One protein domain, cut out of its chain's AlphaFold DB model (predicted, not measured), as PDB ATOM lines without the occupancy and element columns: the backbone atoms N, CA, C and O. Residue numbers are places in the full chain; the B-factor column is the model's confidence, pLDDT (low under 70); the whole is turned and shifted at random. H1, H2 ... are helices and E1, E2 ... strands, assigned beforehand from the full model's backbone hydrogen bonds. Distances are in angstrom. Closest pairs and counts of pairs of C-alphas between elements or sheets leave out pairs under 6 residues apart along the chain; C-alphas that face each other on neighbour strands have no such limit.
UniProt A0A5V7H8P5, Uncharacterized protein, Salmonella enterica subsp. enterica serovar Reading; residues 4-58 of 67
ATOM      1  N   GLU A   4      26.064  73.052  15.267       96.50
ATOM      2  CA  GLU A   4      25.498  72.647  13.979       96.50
ATOM      3  C   GLU A   4      24.017  73.033  13.926       96.50
ATOM      4  O   GLU A   4      23.253  72.779  14.860       96.50
ATOM      5  N   LEU A   5      23.601  73.656  12.825       96.19
ATOM      6  CA  LEU A   5      22.206  73.924  12.512       96.19
ATOM      7  C   LEU A   5      21.676  72.758  11.684       96.19
ATOM      8  O   LEU A   5      22.111  72.550  10.550       96.19
ATOM      9  N   VAL A   6      20.712  72.027  12.240       95.88
ATOM     10  CA  VAL A   6      20.050  70.909  11.564       95.88
ATOM     11  C   VAL A   6      18.620  71.297  11.214       95.88
ATOM     12  O   VAL A   6      17.797  71.547  12.093       95.88
ATOM     13  N   VAL A   7      18.302  71.301   9.922       93.12
ATOM     14  CA  VAL A   7      16.964  71.586   9.392       93.12
ATOM     15  C   VAL A   7      16.479  70.356   8.640       93.12
ATOM     16  O   VAL A   7      17.158  69.844   7.752       93.12
ATOM     17  N   ASN A   8      15.298  69.847   9.006       91.94
ATOM     18  CA  ASN A   8      14.706  68.643   8.406       91.94
ATOM     19  C   ASN A   8      15.652  67.422   8.416       91.94
ATOM     20  O   ASN A   8      15.710  66.655   7.456       91.94
ATOM     21  N   GLY A   9      16.425  67.263   9.496       93.12
ATOM     22  CA  GLY A   9      17.368  66.153   9.671       93.12
ATOM     23  C   GLY A   9      18.671  66.272   8.872       93.12
ATOM     24  O   GLY A   9      19.452  65.327   8.868       93.12
ATOM     25  N   LYS A  10      18.925  67.405   8.204       94.25
ATOM     26  CA  LYS A  10      20.179  67.677   7.487       94.25
ATOM     27  C   LYS A  10      20.914  68.854   8.109       94.25
ATOM     28  O   LYS A  10      20.283  69.846   8.462       94.25
ATOM     29  N   ILE A  11      22.237  68.753   8.206       94.25
ATOM     30  CA  ILE A  11      23.089  69.873   8.614       94.25
ATOM     31  C   ILE A  11      23.078  70.909   7.487       94.25
ATOM     32  O   ILE A  11      23.383  70.583   6.340       94.25
ATOM     33  N   THR A  12      22.688  72.141   7.803       93.38
ATOM     34  CA  THR A  12      22.584  73.249   6.840       93.38
ATOM     35  C   THR A  12      23.566  74.381   7.113       93.38
ATOM     36  O   THR A  12      23.841  75.161   6.207       93.38
ATOM     37  N   ALA A  13      24.090  74.485   8.333       95.25
ATOM     38  CA  ALA A  13      25.173  75.399   8.682       95.25
ATOM     39  C   ALA A  13      25.931  74.875   9.905       95.25
ATOM     40  O   ALA A  13      25.373  74.137  10.716       95.25
ATOM     41  N   GLU A  14      27.180  75.294  10.057       95.38
ATOM     42  CA  GLU A  14      28.019  74.983  11.212       95.38
ATOM     43  C   GLU A  14      28.721  76.260  11.693       95.38
ATOM     44  O   GLU A  14      28.868  77.214  10.930       95.38
ATOM     45  N   CYS A  15      29.102  76.292  12.967       96.44
ATOM     46  CA  CYS A  15      29.854  77.371  13.599       96.44
ATOM     47  C   CYS A  15      30.900  76.748  14.518       96.44
ATOM     48  O   CYS A  15      30.561  76.177  15.560       96.44
ATOM     49  N   SER A  16      32.164  76.831  14.127       94.81
ATOM     50  CA  SER A  16      33.297  76.271  14.869       94.81
ATOM     51  C   SER A  16      34.051  77.333  15.670       94.81
ATOM     52  O   SER A  16      34.639  77.017  16.713       94.81
ATOM     53  N   ASP A  17      33.985  78.587  15.217       94.00
ATOM     54  CA  ASP A  17      34.615  79.748  15.839       94.00
ATOM     55  C   ASP A  17      33.786  81.037  15.675       94.00
ATOM     56  O   ASP A  17      32.698  81.048  15.099       94.00
ATOM     57  N   GLU A  18      34.291  82.132  16.242       91.81
ATOM     58  CA  GLU A  18      33.596  83.418  16.312       91.81
ATOM     59  C   GLU A  18      33.485  84.129  14.953       91.81
ATOM     60  O   GLU A  18      32.556  84.910  14.742       91.81
ATOM     61  N   SER A  19      34.368  83.821  13.998       92.56
ATOM     62  CA  SER A  19      34.305  84.393  12.649       92.56
ATOM     63  C   SER A  19      33.116  83.850  11.849       92.56
ATOM     64  O   SER A  19      32.525  84.565  11.038       92.56
ATOM     65  N   GLU A  20      32.698  82.618  12.147       93.50
ATOM     66  CA  GLU A  20      31.553  81.949  11.524       93.50
ATOM     67  C   GLU A  20      30.215  82.305  12.197       93.50
ATOM     68  O   GLU A  20      29.144  82.062  11.634       93.50
ATOM     69  N   PHE A  21      30.245  82.940  13.376       93.75
ATOM     70  CA  PHE A  21      29.061  83.168  14.209       93.75
ATOM     71  C   PHE A  21      27.982  84.014  13.521       93.75
ATOM     72  O   PHE A  21      26.790  83.707  13.610       93.75
ATOM     73  N   LEU A  22      28.367  85.074  12.806       95.19
ATOM     74  CA  LEU A  22      27.410  85.928  12.092       95.19
ATOM     75  C   LEU A  22      26.740  85.188  10.930       95.19
ATOM     76  O   LEU A  22      25.520  85.271  10.771       95.19
ATOM     77  N   ALA A  23      27.518  84.435  10.149       95.12
ATOM     78  CA  ALA A  23      27.001  83.636   9.042       95.12
ATOM     79  C   ALA A  23      26.058  82.535   9.549       95.12
ATOM     80  O   ALA A  23      24.978  82.330   8.991       95.12
ATOM     81  N   PHE A  24      26.417  81.892  10.661       96.81
ATOM     82  CA  PHE A  24      25.579  80.904  11.323       96.81
ATOM     83  C   PHE A  24      24.242  81.498  11.782       96.81
ATOM     84  O   PHE A  24      23.187  80.944  11.481       96.81
ATOM     85  N   ASN A  25      24.254  82.660  12.445       95.94
ATOM     86  CA  ASN A  25      23.015  83.324  12.862       95.94
ATOM     87  C   ASN A  25      22.136  83.711  11.664       95.94
ATOM     88  O   ASN A  25      20.922  83.514  11.704       95.94
ATOM     89  N   ALA A  26      22.726  84.204  10.571       96.69
ATOM     90  CA  ALA A  26      21.979  84.493   9.347       96.69
ATOM     91  C   ALA A  26      21.312  83.230   8.764       96.69
ATOM     92  O   ALA A  26      20.150  83.280   8.347       96.69
ATOM     93  N   ALA A  27      22.008  82.088   8.789       96.38
ATOM     94  CA  ALA A  27      21.447  80.801   8.382       96.38
ATOM     95  C   ALA A  27      20.288  80.359   9.293       96.38
ATOM     96  O   ALA A  27      19.259  79.907   8.790       96.38
ATOM     97  N   VAL A  28      20.406  80.555  10.613       96.81
ATOM     98  CA  VAL A  28      19.321  80.288  11.577       96.81
ATOM     99  C   VAL A  28      18.084  81.127  11.253       96.81
ATOM    100  O   VAL A  28      16.986  80.581  11.138       96.81
ATOM    101  N   PHE A  29      18.237  82.440  11.062       97.31
ATOM    102  CA  PHE A  29      17.102  83.316  10.754       97.31
ATOM    103  C   PHE A  29      16.448  82.980   9.412       97.31
ATOM    104  O   PHE A  29      15.220  82.995   9.312       97.31
ATOM    105  N   SER A  30      17.247  82.624   8.405       96.00
ATOM    106  CA  SER A  30      16.735  82.195   7.099       96.00
ATOM    107  C   SER A  30      15.910  80.913   7.229       96.00
ATOM    108  O   SER A  30      14.764  80.871   6.787       96.00
ATOM    109  N   ALA A  31      16.434  79.911   7.942       96.25
ATOM    110  CA  ALA A  31      15.728  78.656   8.182       96.25
ATOM    111  C   ALA A  31      14.393  78.862   8.920       96.25
ATOM    112  O   ALA A  31      13.382  78.261   8.556       96.25
ATOM    113  N   LEU A  32      14.362  79.739   9.930       95.31
ATOM    114  CA  LEU A  32      13.126  80.081  10.641       95.31
ATOM    115  C   LEU A  32      12.104  80.771   9.725       95.31
ATOM    116  O   LEU A  32      10.910  80.467   9.796       95.31
ATOM    117  N   SER A  33      12.562  81.667   8.848       95.19
ATOM    118  CA  SER A  33      11.702  82.346   7.875       95.19
ATOM    119  C   SER A  33      11.076  81.359   6.883       95.19
ATOM    120  O   SER A  33       9.857  81.365   6.684       95.19
ATOM    121  N   ASP A  34      11.877  80.440   6.341       93.69
ATOM    122  CA  ASP A  34      11.418  79.412   5.402       93.69
ATOM    123  C   ASP A  34      10.401  78.456   6.043       93.69
ATOM    124  O   ASP A  34       9.376  78.115   5.436       93.69
ATOM    125  N   MET A  35      10.628  78.058   7.301       92.88
ATOM    126  CA  MET A  35       9.665  77.258   8.064       92.88
ATOM    127  C   MET A  35       8.338  77.998   8.243       92.88
ATOM    128  O   MET A  35       7.265  77.414   8.068       92.88
ATOM    129  N   GLN A  36       8.386  79.295   8.550       93.50
ATOM    130  CA  GLN A  36       7.183  80.102   8.708       93.50
ATOM    131  C   GLN A  36       6.409  80.232   7.385       93.50
ATOM    132  O   GLN A  36       5.186  80.061   7.365       93.50
ATOM    133  N   LEU A  37       7.102  80.480   6.270       92.00
ATOM    134  CA  LEU A  37       6.499  80.529   4.934       92.00
ATOM    135  C   LEU A  37       5.819  79.206   4.570       92.00
ATOM    136  O   LEU A  37       4.682  79.200   4.082       92.00
ATOM    137  N   THR A  38       6.478  78.087   4.868       92.25
ATOM    138  CA  THR A  38       5.939  76.741   4.644       92.25
ATOM    139  C   THR A  38       4.666  76.514   5.460       92.25
ATOM    140  O   THR A  38       3.629  76.152   4.908       92.25
ATOM    141  N   LEU A  39       4.671  76.850   6.752       91.94
ATOM    142  CA  LEU A  39       3.480  76.740   7.601       91.94
ATOM    143  C   LEU A  39       2.307  77.588   7.089       91.94
ATOM    144  O   LEU A  39       1.148  77.161   7.141       91.94
ATOM    145  N   HIS A  40       2.572  78.799   6.596       92.00
ATOM    146  CA  HIS A  40       1.524  79.649   6.031       92.00
ATOM    147  C   HIS A  40       0.950  79.076   4.733       92.00
ATOM    148  O   HIS A  40      -0.274  79.103   4.547       92.00
ATOM    149  N   SER A  41       1.796  78.535   3.855       91.12
ATOM    150  CA  SER A  41       1.347  77.919   2.606       91.12
ATOM    151  C   SER A  41       0.492  76.674   2.875       91.12
ATOM    152  O   SER A  41      -0.607  76.556   2.324       91.12
ATOM    153  N   GLU A  42       0.900  75.823   3.821       92.56
ATOM    154  CA  GLU A  42       0.148  74.644   4.257       92.56
ATOM    155  C   GLU A  42      -1.206  75.008   4.873       92.56
ATOM    156  O   GLU A  42      -2.238  74.417   4.537       92.56
ATOM    157  N   ARG A  43      -1.242  76.016   5.757       92.12
ATOM    158  CA  ARG A  43      -2.496  76.516   6.350       92.12
ATOM    159  C   ARG A  43      -3.452  77.017   5.273       92.12
ATOM    160  O   ARG A  43      -4.646  76.707   5.317       92.12
ATOM    161  N   ARG A  44      -2.934  77.753   4.288       92.31
ATOM    162  CA  ARG A  44      -3.725  78.256   3.161       92.31
ATOM    163  C   ARG A  44      -4.257  77.114   2.297       92.31
ATOM    164  O   ARG A  44      -5.438  77.130   1.952       92.31
ATOM    165  N   ALA A  45      -3.431  76.119   1.980       93.88
ATOM    166  CA  ALA A  45      -3.848  74.937   1.228       93.88
ATOM    167  C   ALA A  45      -4.945  74.153   1.970       93.88
ATOM    168  O   ALA A  45      -5.978  73.822   1.387       93.88
ATOM    169  N   ARG A  46      -4.785  73.953   3.284       92.62
ATOM    170  CA  ARG A  46      -5.785  73.295   4.136       92.62
ATOM    171  C   ARG A  46      -7.107  74.062   4.178       92.62
ATOM    172  O   ARG A  46      -8.167  73.450   4.115       92.62
ATOM    173  N   SER A  47      -7.059  75.391   4.271       92.44
ATOM    174  CA  SER A  47      -8.258  76.237   4.221       92.44
ATOM    175  C   SER A  47      -8.988  76.110   2.879       92.44
ATOM    176  O   SER A  47     -10.195  75.873   2.870       92.44
ATOM    177  N   LYS A  48      -8.259  76.155   1.754       92.50
ATOM    178  CA  LYS A  48      -8.834  75.929   0.416       92.50
ATOM    179  C   LYS A  48      -9.494  74.554   0.302       92.50
ATOM    180  O   LYS A  48     -10.626  74.467  -0.156       92.50
ATOM    181  N   SER A  49      -8.817  73.503   0.765       92.19
ATOM    182  CA  SER A  49      -9.355  72.138   0.761       92.19
ATOM    183  C   SER A  49     -10.640  72.026   1.592       92.19
ATOM    184  O   SER A  49     -11.628  71.469   1.117       92.19
ATOM    185  N   LYS A  50     -10.682  72.636   2.786       92.75
ATOM    186  CA  LYS A  50     -11.898  72.688   3.615       92.75
ATOM    187  C   LYS A  50     -13.055  73.406   2.917       92.75
ATOM    188  O   LYS A  50     -14.184  72.939   3.004       92.75
ATOM    189  N   MET A  51     -12.785  74.521   2.236       89.69
ATOM    190  CA  MET A  51     -13.807  75.252   1.477       89.69
ATOM    191  C   MET A  51     -14.314  74.462   0.273       89.69
ATOM    192  O   MET A  51     -15.518  74.427   0.046       89.69
ATOM    193  N   ALA A  52     -13.431  73.771  -0.452       89.00
ATOM    194  CA  ALA A  52     -13.832  72.890  -1.545       89.00
ATOM    195  C   ALA A  52     -14.743  71.753  -1.051       89.00
ATOM    196  O   ALA A  52     -15.834  71.574  -1.582       89.00
ATOM    197  N   ALA A  53     -14.349  71.061   0.025       88.00
ATOM    198  CA  ALA A  53     -15.149  69.991   0.624       88.00
ATOM    199  C   ALA A  53     -16.498  70.495   1.174       88.00
ATOM    200  O   ALA A  53     -17.514  69.809   1.080       88.00
ATOM    201  N   PHE A  54     -16.526  71.704   1.745       87.69
ATOM    202  CA  PHE A  54     -17.766  72.348   2.177       87.69
ATOM    203  C   PHE A  54     -18.688  72.635   0.984       87.69
ATOM    204  O   PHE A  54     -19.859  72.262   1.013       87.69
ATOM    205  N   ASN A  55     -18.160  73.226  -0.090       85.12
ATOM    206  CA  ASN A  55     -18.937  73.516  -1.292       85.12
ATOM    207  C   ASN A  55     -19.512  72.250  -1.931       85.12
ATOM    208  O   ASN A  55     -20.693  72.218  -2.257       85.12
ATOM    209  N   GLU A  56     -18.719  71.186  -2.035       83.62
ATOM    210  CA  GLU A  56     -19.180  69.894  -2.548       83.62
ATOM    211  C   GLU A  56     -20.309  69.298  -1.692       83.62
ATOM    212  O   GLU A  56     -21.315  68.815  -2.215       83.62
ATOM    213  N   LYS A  57     -20.176  69.368  -0.361       83.62
ATOM    214  CA  LYS A  57     -21.148  68.784   0.569       83.62
ATOM    215  C   LYS A  57     -22.483  69.531   0.594       83.62
ATOM    216  O   LYS A  57     -23.524  68.886   0.712       83.62
ATOM    217  N   PHE A  58     -22.457  70.861   0.541       80.06
ATOM    218  CA  PHE A  58     -23.638  71.695   0.803       80.06
ATOM    219  C   PHE A  58     -24.220  72.365  -0.437       80.06
ATOM    220  O   PHE A  58     -25.417  72.629  -0.474       80.06
TER     221      PHE A  58
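This is residues 4 to 58 of the 67 residues of an uncharacterized protein of Salmonella enterica subsp. enterica serovar Reading (UniProt A0A5V7H8P5). One long, unbent helix, H1, makes the longest axis, and a small hairpin of two strands, E1 and E2, packs over its first part. After E2 the chain folds back into H1, whose residues 36 to 58 stick out past the hairpin as a bare arm. The printed part has 55 residues, with two named strands and then one named helix in the order E1, E2, H1; the two-stranded sheet E1 - E2 is antiparallel, and the class is mixed, helices and strands. The whole is extended, with a radius of gyration of the C-alphas of 18.2 A and spans of 61 by 18 by 6 A.

E1, residues 4 to 7, and E2, residues 10 to 15, form a hairpin, antiparallel at 151 degrees between their directions. N 5 and O 13 are 2.8 A apart and N 10 and O 7 are 3.0 A apart, both within hydrogen-bond range. H1, residues 21 to 58, comes closest to E2 at the C-alphas of Cys 15 and Phe 21, 5.9 A apart. The closest C-alphas of E1 and H1 are those of Leu 5 and Val 28, 7.0 A apart. In H1 every O i to N i+4 pair is within hydrogen-bond range.

E1 begins at C-alpha 4, (25.498, 72.647, 13.979), and is 9.7 A long from first to last C-alpha. E2 measures 15.0 A. H1 runs 55.6 A from C-alpha 21, (29.061, 83.168, 14.209), to C-alpha 58, (-23.638, 71.695, 0.803).

The two C-alphas farthest apart are those of Asp 17 and Phe 58, at 60.7 A. The printed part has no cut. The links E1 to E2 and E2 to H1 are tight. Residues 17 to 22 and 36 to 58 stand free. The mean pLDDT of the printed part is 92.9, and no printed residue is under 70.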